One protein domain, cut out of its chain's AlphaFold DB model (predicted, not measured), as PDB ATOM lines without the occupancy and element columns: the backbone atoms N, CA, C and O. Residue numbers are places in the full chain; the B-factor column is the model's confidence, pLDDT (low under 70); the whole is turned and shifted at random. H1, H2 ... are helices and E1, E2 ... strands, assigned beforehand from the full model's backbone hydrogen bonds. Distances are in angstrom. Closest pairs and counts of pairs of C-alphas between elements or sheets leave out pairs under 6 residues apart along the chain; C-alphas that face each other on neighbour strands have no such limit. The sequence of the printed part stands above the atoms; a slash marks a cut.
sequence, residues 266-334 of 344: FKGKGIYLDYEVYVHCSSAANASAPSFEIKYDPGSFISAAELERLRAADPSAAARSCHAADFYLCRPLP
ATOM      1  N   PHE A 266      37.369 -46.219  19.659       92.06
ATOM      2  CA  PHE A 266      36.035 -46.806  19.526       92.06
ATOM      3  C   PHE A 266      35.725 -47.242  18.096       92.06
ATOM      4  O   PHE A 266      34.560 -47.345  17.720       92.06
ATOM      5  N   LYS A 267      36.744 -47.538  17.281       92.75
ATOM      6  CA  LYS A 267      36.569 -48.024  15.906       92.75
ATOM      7  C   LYS A 267      35.563 -49.184  15.829       92.75
ATOM      8  O   LYS A 267      35.732 -50.218  16.475       92.75
ATOM      9  N   GLY A 268      34.523 -49.021  15.010       90.88
ATOM     10  CA  GLY A 268      33.447 -50.003  14.843       90.88
ATOM     11  C   GLY A 268      32.435 -50.058  15.995       90.88
ATOM     12  O   GLY A 268      31.587 -50.947  16.003       90.88
ATOM     13  N   LYS A 269      32.508 -49.141  16.964       90.00
ATOM     14  CA  LYS A 269      31.632 -49.087  18.140       90.00
ATOM     15  C   LYS A 269      30.813 -47.797  18.158       90.00
ATOM     16  O   LYS A 269      31.074 -46.850  17.412       90.00
ATOM     17  N   GLY A 270      29.783 -47.798  18.998       90.12
ATOM     18  CA  GLY A 270      28.994 -46.624  19.336       90.12
ATOM     19  C   GLY A 270      29.292 -46.131  20.745       90.12
ATOM     20  O   GLY A 270      29.493 -46.943  21.651       90.12
ATOM     21  N   ILE A 271      29.276 -44.817  20.926       88.25
ATOM     22  CA  ILE A 271      29.390 -44.141  22.219       88.25
ATOM     23  C   ILE A 271      28.225 -43.181  22.394       88.25
ATOM     24  O   ILE A 271      27.833 -42.519  21.441       88.25
ATOM     25  N   TYR A 272      27.730 -43.055  23.622       81.69
ATOM     26  CA  TYR A 272      26.906 -41.920  24.022       81.69
ATOM     27  C   TYR A 272      27.762 -40.909  24.784       81.69
ATOM     28  O   TYR A 272      28.452 -41.268  25.740       81.69
ATOM     29  N   LEU A 273      27.706 -39.653  24.353       79.44
ATOM     30  CA  LEU A 273      28.244 -38.498  25.056       79.44
ATOM     31  C   LEU A 273      27.061 -37.774  25.699       79.44
ATOM     32  O   LEU A 273      26.119 -37.388  25.004       79.44
ATOM     33  N   ASP A 274      27.104 -37.649  27.023       76.19
ATOM     34  CA  ASP A 274      26.102 -36.928  27.820       76.19
ATOM     35  C   ASP A 274      24.648 -37.376  27.606       76.19
ATOM     36  O   ASP A 274      23.726 -36.586  27.724       76.19
ATOM     37  N   TYR A 275      24.426 -38.655  27.272       70.50
ATOM     38  CA  TYR A 275      23.096 -39.257  27.033       70.50
ATOM     39  C   TYR A 275      22.252 -38.617  25.910       70.50
ATOM     40  O   TYR A 275      21.158 -39.098  25.614       70.50
ATOM     41  N   GLU A 276      22.763 -37.588  25.240       76.06
ATOM     42  CA  GLU A 276      22.074 -36.874  24.161       76.06
ATOM     43  C   GLU A 276      22.704 -37.139  22.794       76.06
ATOM     44  O   GLU A 276      22.030 -37.102  21.762       76.06
ATOM     45  N   VAL A 277      24.013 -37.397  22.764       84.31
ATOM     46  CA  VAL A 277      24.773 -37.481  21.518       84.31
ATOM     47  C   VAL A 277      25.312 -38.890  21.332       84.31
ATOM     48  O   VAL A 277      26.267 -39.292  21.991       84.31
ATOM     49  N   TYR A 278      24.744 -39.638  20.392       86.75
ATOM     50  CA  TYR A 278      25.306 -40.907  19.952       86.75
ATOM     51  C   TYR A 278      26.332 -40.676  18.842       86.75
ATOM     52  O   TYR A 278      26.029 -40.087  17.804       86.75
ATOM     53  N   VAL A 279      27.548 -41.168  19.044       91.31
ATOM     54  CA  VAL A 279      28.627 -41.155  18.060       91.31
ATOM     55  C   VAL A 279      28.935 -42.592  17.664       91.31
ATOM     56  O   VAL A 279      29.435 -43.371  18.475       91.31
ATOM     57  N   HIS A 280      28.673 -42.952  16.410       93.81
ATOM     58  CA  HIS A 280      29.115 -44.223  15.847       93.81
ATOM     59  C   HIS A 280      30.399 -44.031  15.051       93.81
ATOM     60  O   HIS A 280      30.398 -43.349  14.029       93.81
ATOM     61  N   CYS A 281      31.488 -44.663  15.480       93.56
ATOM     62  CA  CYS A 281      32.717 -44.726  14.702       93.56
ATOM     63  C   CYS A 281      32.646 -45.906  13.723       93.56
ATOM     64  O   CYS A 281      32.553 -47.065  14.130       93.56
ATOM     65  N   SER A 282      32.741 -45.625  12.425       92.50
ATOM     66  CA  SER A 282      32.736 -46.649  11.377       92.50
ATOM     67  C   SER A 282      33.931 -47.597  11.507       92.50
ATOM     68  O   SER A 282      35.034 -47.198  11.885       92.50
ATOM     69  N   SER A 283      33.752 -48.859  11.119       91.38
ATOM     70  CA  SER A 283      34.844 -49.836  11.009       91.38
ATOM     71  C   SER A 283      35.848 -49.504   9.895       91.38
ATOM     72  O   SER A 283      36.924 -50.092   9.846       91.38
ATOM     73  N   ALA A 284      35.545 -48.543   9.020       88.81
ATOM     74  CA  ALA A 284      36.501 -48.012   8.050       88.81
ATOM     75  C   ALA A 284      37.347 -46.848   8.610       88.81
ATOM     76  O   ALA A 284      38.324 -46.445   7.977       88.81
ATOM     77  N   ALA A 285      37.004 -46.308   9.789       86.44
ATOM     78  CA  ALA A 285      37.683 -45.153  10.370       86.44
ATOM     79  C   ALA A 285      39.150 -45.454  10.733       86.44
ATOM     80  O   ALA A 285      39.507 -46.574  11.118       86.44
ATOM     81  N   ASN A 286      40.008 -44.443  10.600       84.56
ATOM     82  CA  ASN A 286      41.390 -44.442  11.082       84.56
ATOM     83  C   ASN A 286      41.820 -43.015  11.472       84.56
ATOM     84  O   ASN A 286      41.114 -42.055  11.175       84.56
ATOM     85  N   ALA A 287      42.988 -42.859  12.101       79.62
ATOM     86  CA  ALA A 287      43.464 -41.561  12.600       79.62
ATOM     87  C   ALA A 287      43.589 -40.471  11.509       79.62
ATOM     88  O   ALA A 287      43.365 -39.287  11.778       79.62
ATOM     89  N   SER A 288      43.912 -40.861  10.273       81.31
ATOM     90  CA  SER A 288      44.070 -39.953   9.127       81.31
ATOM     91  C   SER A 288      42.748 -39.648   8.416       81.31
ATOM     92  O   SER A 288      42.639 -38.640   7.715       81.31
ATOM     93  N   ALA A 289      41.746 -40.507   8.596       85.00
ATOM     94  CA  ALA A 289      40.419 -40.402   8.009       85.00
ATOM     95  C   ALA A 289      39.366 -40.942   8.998       85.00
ATOM     96  O   ALA A 289      38.876 -42.067   8.833       85.00
ATOM     97  N   PRO A 290      39.025 -40.185  10.059       86.81
ATOM     98  CA  PRO A 290      37.908 -40.543  10.923       86.81
ATOM     99  C   PRO A 290      36.615 -40.600  10.103       86.81
ATOM    100  O   PRO A 290      36.294 -39.687   9.345       86.81
ATOM    101  N   SER A 291      35.853 -41.668  10.278       90.44
ATOM    102  CA  SER A 291      34.508 -41.787   9.726       90.44
ATOM    103  C   SER A 291      33.576 -42.038  10.892       90.44
ATOM    104  O   SER A 291      33.651 -43.094  11.519       90.44
ATOM    105  N   PHE A 292      32.718 -41.072  11.190       91.69
ATOM    106  CA  PHE A 292      31.773 -41.170  12.291       91.69
ATOM    107  C   PHE A 292      30.414 -40.600  11.907       91.69
ATOM    108  O   PHE A 292      30.311 -39.705  11.066       91.69
ATOM    109  N   GLU A 293      29.380 -41.113  12.551       91.69
ATOM    110  CA  GLU A 293      28.023 -40.602  12.468       91.69
ATOM    111  C   GLU A 293      27.626 -40.057  13.836       91.69
ATOM    112  O   GLU A 293      27.740 -40.759  14.839       91.69
ATOM    113  N   ILE A 294      27.182 -38.799  13.875       89.12
ATOM    114  CA  ILE A 294      26.635 -38.185  15.084       89.12
ATOM    115  C   ILE A 294      25.115 -38.176  14.947       89.12
ATOM    116  O   ILE A 294      24.573 -37.465  14.096       89.12
ATOM    117  N   LYS A 295      24.438 -38.953  15.790       87.50
ATOM    118  CA  LYS A 295      22.985 -38.923  15.961       87.50
ATOM    119  C   LYS A 295      22.698 -38.177  17.261       87.50
ATOM    120  O   LYS A 295      23.138 -38.593  18.327       87.50
ATOM    121  N   TYR A 296      22.008 -37.045  17.158       80.31
ATOM    122  CA  TYR A 296      21.464 -36.374  18.333       80.31
ATOM    123  C   TYR A 296      20.151 -37.078  18.658       80.31
ATOM    124  O   TYR A 296      19.210 -36.992  17.867       80.31
ATOM    125  N   ASP A 297      20.124 -37.815  19.762       72.94
ATOM    126  CA  ASP A 297      18.930 -38.484  20.270       72.94
ATOM    127  C   ASP A 297      18.601 -37.921  21.664       72.94
ATOM    128  O   ASP A 297      18.889 -38.551  22.690       72.94
ATOM    129  N   PRO A 298      18.061 -36.683  21.719       51.94
ATOM    130  CA  PRO A 298      17.642 -36.040  22.956       51.94
ATOM    131  C   PRO A 298      16.383 -36.754  23.449       51.94
ATOM    132  O   PRO A 298      15.253 -36.362  23.162       51.94
ATOM    133  N   GLY A 299      16.578 -37.887  24.109       48.97
ATOM    134  CA  GLY A 299      15.484 -38.823  24.333       48.97
ATOM    135  C   GLY A 299      15.891 -40.173  24.897       48.97
ATOM    136  O   GLY A 299      15.017 -40.871  25.409       48.97
ATOM    137  N   SER A 300      17.186 -40.518  24.914       54.00
ATOM    138  CA  SER A 300      17.673 -41.712  25.622       54.00
ATOM    139  C   SER A 300      17.675 -41.524  27.154       54.00
ATOM    140  O   SER A 300      18.622 -41.831  27.872       54.00
ATOM    141  N   PHE A 301      16.567 -41.009  27.690       56.19
ATOM    142  CA  PHE A 301      16.268 -41.086  29.107       56.19
ATOM    143  C   PHE A 301      16.199 -42.564  29.482       56.19
ATOM    144  O   PHE A 301      15.311 -43.298  29.042       56.19
ATOM    145  N   ILE A 302      17.124 -43.008  30.332       63.84
ATOM    146  CA  ILE A 302      16.930 -44.245  31.081       63.84
ATOM    147  C   ILE A 302      15.647 -44.037  31.889       63.84
ATOM    148  O   ILE A 302      15.601 -43.193  32.786       63.84
ATOM    149  N   SER A 303      14.583 -44.760  31.530       70.44
ATOM    150  CA  SER A 303      13.317 -44.677  32.259       70.44
ATOM    151  C   SER A 303      13.545 -45.005  33.738       70.44
ATOM    152  O   SER A 303      14.458 -45.762  34.075       70.44
ATOM    153  N   ALA A 304      12.711 -44.476  34.638       73.38
ATOM    154  CA  ALA A 304      12.844 -44.761  36.069       73.38
ATOM    155  C   ALA A 304      12.881 -46.277  36.361       73.38
ATOM    156  O   ALA A 304      13.683 -46.721  37.176       73.38
ATOM    157  N   ALA A 305      12.096 -47.071  35.621       83.44
ATOM    158  CA  ALA A 305      12.073 -48.529  35.731       83.44
ATOM    159  C   ALA A 305      13.393 -49.193  35.288       83.44
ATOM    160  O   ALA A 305      13.865 -50.143  35.913       83.44
ATOM    161  N   GLU A 306      14.016 -48.683  34.225       77.88
ATOM    162  CA  GLU A 306      15.311 -49.169  33.739       77.88
ATOM    163  C   GLU A 306      16.437 -48.798  34.723       77.88
ATOM    164  O   GLU A 306      17.306 -49.618  35.024       77.88
ATOM    165  N   LEU A 307      16.384 -47.591  35.302       79.81
ATOM    166  CA  LEU A 307      17.328 -47.150  36.330       79.81
ATOM    167  C   LEU A 307      17.189 -47.978  37.614       79.81
ATOM    168  O   LEU A 307      18.195 -48.306  38.239       79.81
ATOM    169  N   GLU A 308      15.969 -48.356  37.996       84.81
ATOM    170  CA  GLU A 308      15.732 -49.279  39.108       84.81
ATOM    171  C   GLU A 308      16.281 -50.681  38.824       84.81
ATOM    172  O   GLU A 308      16.934 -51.254  39.698       84.81
ATOM    173  N   ARG A 309      16.119 -51.218  37.603       85.25
ATOM    174  CA  ARG A 309      16.784 -52.480  37.216       85.25
ATOM    175  C   ARG A 309      18.303 -52.374  37.311       85.25
ATOM    176  O   ARG A 309      18.941 -53.307  37.794       85.25
ATOM    177  N   LEU A 310      18.877 -51.256  36.868       78.00
ATOM    178  CA  LEU A 310      20.315 -51.012  36.967       78.00
ATOM    179  C   LEU A 310      20.770 -50.916  38.425       78.00
ATOM    180  O   LEU A 310      21.778 -51.525  38.763       78.00
ATOM    181  N   ARG A 311      20.004 -50.250  39.298       85.62
ATOM    182  CA  ARG A 311      20.279 -50.172  40.744       85.62
ATOM    183  C   ARG A 311      20.169 -51.508  41.462       85.62
ATOM    184  O   ARG A 311      20.915 -51.758  42.402       85.62
ATOM    185  N   ALA A 312      19.251 -52.367  41.025       88.81
ATOM    186  CA  ALA A 312      19.119 -53.711  41.571       88.81
ATOM    187  C   ALA A 312      20.345 -54.585  41.250       88.81
ATOM    188  O   ALA A 312      20.725 -55.424  42.063       88.81
ATOM    189  N   ALA A 313      20.966 -54.389  40.082       84.94
ATOM    190  CA  ALA A 313      22.194 -55.082  39.695       84.94
ATOM    191  C   ALA A 313      23.462 -54.423  40.271       84.94
ATOM    192  O   ALA A 313      24.415 -55.118  40.614       84.94
ATOM    193  N   ASP A 314      23.470 -53.095  40.372       78.56
ATOM    194  CA  ASP A 314      24.566 -52.282  40.888       78.56
ATOM    195  C   ASP A 314      23.996 -51.111  41.712       78.56
ATOM    196  O   ASP A 314      23.551 -50.115  41.135       78.56
ATOM    197  N   PRO A 315      24.033 -51.179  43.055       86.44
ATOM    198  CA  PRO A 315      23.485 -50.139  43.928       86.44
ATOM    199  C   PRO A 315      24.102 -48.750  43.719       86.44
ATOM    200  O   PRO A 315      23.511 -47.751  44.127       86.44
ATOM    201  N   SER A 316      25.282 -48.669  43.092       72.81
ATOM    202  CA  SER A 316      25.961 -47.408  42.790       72.81
ATOM    203  C   SER A 316      25.461 -46.734  41.504       72.81
ATOM    204  O   SER A 316      25.821 -45.585  41.229       72.81
ATOM    205  N   ALA A 317      24.593 -47.406  40.735       74.50
ATOM    206  CA  ALA A 317      24.001 -46.862  39.522       74.50
ATOM    207  C   ALA A 317      23.146 -45.619  39.832       74.50
ATOM    208  O   ALA A 317      22.069 -45.670  40.437       74.50
ATOM    209  N   ALA A 318      23.617 -44.467  39.372       73.25
ATOM    210  CA  ALA A 318      22.897 -43.207  39.416       73.25
ATOM    211  C   ALA A 318      22.775 -42.647  38.000       73.25
ATOM    212  O   ALA A 318      23.683 -42.817  37.186       73.25
ATOM    213  N   ALA A 319      21.670 -41.953  37.719       60.69
ATOM    214  CA  ALA A 319      21.606 -41.077  36.560       60.69
ATOM    215  C   ALA A 319      22.625 -39.956  36.796       60.69
ATOM    216  O   ALA A 319      22.452 -39.144  37.705       60.69
ATOM    217  N   ARG A 320      23.729 -39.969  36.055       55.53
ATOM    218  CA  ARG A 320      24.727 -38.900  36.081       55.53
ATOM    219  C   ARG A 320      24.609 -38.154  34.763       55.53
ATOM    220  O   ARG A 320      24.577 -38.810  33.736       55.53
ATOM    221  N   SER A 321      24.535 -36.827  34.770       49.22
ATOM    222  CA  SER A 321      24.884 -36.050  33.577       49.22
ATOM    223  C   SER A 321      26.368 -36.293  33.301       49.22
ATOM    224  O   SER A 321      27.180 -36.228  34.231       49.22
ATOM    225  N   CYS A 322      26.752 -36.631  32.070       44.75
ATOM    226  CA  CYS A 322      28.174 -36.692  31.738       44.75
ATOM    227  C   CYS A 322      28.624 -35.264  31.448       44.75
ATOM    228  O   CYS A 322      28.692 -34.842  30.297       44.75
ATOM    229  N   HIS A 323      28.950 -34.503  32.492       41.00
ATOM    230  CA  HIS A 323      29.617 -33.226  32.285       41.00
ATOM    231  C   HIS A 323      30.935 -33.442  31.531       41.00
ATOM    232  O   HIS A 323      31.635 -34.428  31.756       41.00
ATOM    233  N   ALA A 324      31.289 -32.492  30.661       40.88
ATOM    234  CA  ALA A 324      32.437 -32.542  29.749       40.88
ATOM    235  C   ALA A 324      33.818 -32.777  30.409       40.88
ATOM    236  O   ALA A 324      34.815 -32.876  29.702       40.88
ATOM    237  N   ALA A 325      33.902 -32.860  31.739       36.12
ATOM    238  CA  ALA A 325      35.120 -33.193  32.475       36.12
ATOM    239  C   ALA A 325      35.251 -34.696  32.812       36.12
ATOM    240  O   ALA A 325      36.367 -35.166  33.019       36.12
ATOM    241  N   ASP A 326      34.158 -35.469  32.792       39.91
ATOM    242  CA  ASP A 326      34.120 -36.863  33.259       39.91
ATOM    243  C   ASP A 326      33.813 -37.843  32.110       39.91
ATOM    244  O   ASP A 326      32.830 -38.585  32.118       39.91
ATOM    245  N   PHE A 327      34.691 -37.888  31.104       45.69
ATOM    246  CA  PHE A 327      34.588 -38.819  29.963       45.69
ATOM    247  C   PHE A 327      34.732 -40.312  30.336       45.69
ATOM    248  O   PHE A 327      34.545 -41.189  29.493       45.69
ATOM    249  N   TYR A 328      35.051 -40.637  31.592       43.75
ATOM    250  CA  TYR A 328      35.383 -41.998  32.032       43.75
ATOM    251  C   TYR A 328      34.175 -42.936  32.233       43.75
ATOM    252  O   TYR A 328      34.371 -44.104  32.558       43.75
ATOM    253  N   LEU A 329      32.936 -42.469  32.031       47.53
ATOM    254  CA  LEU A 329      31.717 -43.270  32.251       47.53
ATOM    255  C   LEU A 329      30.881 -43.533  30.985       47.53
ATOM    256  O   LEU A 329      29.762 -44.043  31.075       47.53
ATOM    257  N   CYS A 330      31.427 -43.278  29.794       48.47
ATOM    258  CA  CYS A 330      30.807 -43.698  28.538       48.47
ATOM    259  C   CYS A 330      30.809 -45.234  28.433       48.47
ATOM    260  O   CYS A 330      31.847 -45.857  28.196       48.47
ATOM    261  N   ARG A 331      29.643 -45.874  28.595       54.62
ATOM    262  CA  ARG A 331      29.511 -47.316  28.341       54.62
ATOM    263  C   ARG A 331      29.595 -47.588  26.833       54.62
ATOM    264  O   ARG A 331      28.807 -47.013  26.080       54.62
ATOM    265  N   PRO A 332      30.483 -48.487  26.373       54.69
ATOM    266  CA  PRO A 332      30.439 -48.963  25.000       54.69
ATOM    267  C   PRO A 332      29.143 -49.754  24.795       54.69
ATOM    268  O   PRO A 332      28.885 -50.725  25.507       54.69
ATOM    269  N   LEU A 333      28.327 -49.341  23.827       58.19
ATOM    270  CA  LEU A 333      27.114 -50.059  23.436       58.19
ATOM    271  C   LEU A 333      27.328 -50.744  22.077       58.19
ATOM    272  O   LEU A 333      28.034 -50.203  21.214       58.19
ATOM    273  N   PRO A 334      26.743 -51.940  21.869       61.56
ATOM    274  CA  PRO A 334      26.689 -52.546  20.548       61.56
ATOM    275  C   PRO A 334      25.945 -51.610  19.587       61.56
ATOM    276  O   PRO A 334      25.044 -50.875  19.991       61.56
TER     277      PRO A 334
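What this domain is: This is residues 266 to 334 of the 344 residues of an uncharacterized protein of Eimeria tenella (UniProt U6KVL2). With little regular structure, this is a small three-stranded sheet towards one end and a lone helix, H1, at the other, with unnamed residues 314 to 334 folding back from the helix towards the sheet. The 69 printed residues run E1, E2, E3, H1, mixed in class, with 24 residues in named elements. The antiparallel sheet has the order E1 - E2 - E3. The whole is loose, radius of gyration of the C-alphas 13.9 A, and spans 42 by 24 by 21 A.

How they stand to each other: E1, residues 270 to 273, and E2, residues 277 to 281, form a hairpin, with N 271 and O 279 2.9 A apart. E2 and E3, residues 292 to 296, form another, with N 278 and O 295 2.8 A apart. The three make a meander, each strand the antiparallel neighbour of the one before. H1, residues 304 to 313, is not on the sheet; its O i to N i+4 pairs are all within hydrogen-bond range.

Where its parts are: C-alpha 270 begins E1 at (28.994, -46.624, 19.336). E2 measures 12.7 A, E3 12.9 A and H1 14.4 A, ending at C-alpha 313 (22.194, -55.082, 39.695).

The domain as a whole: The printed part has no cut and no long link. Residues 298 to 302 and 319 to 334 have pLDDT under 70.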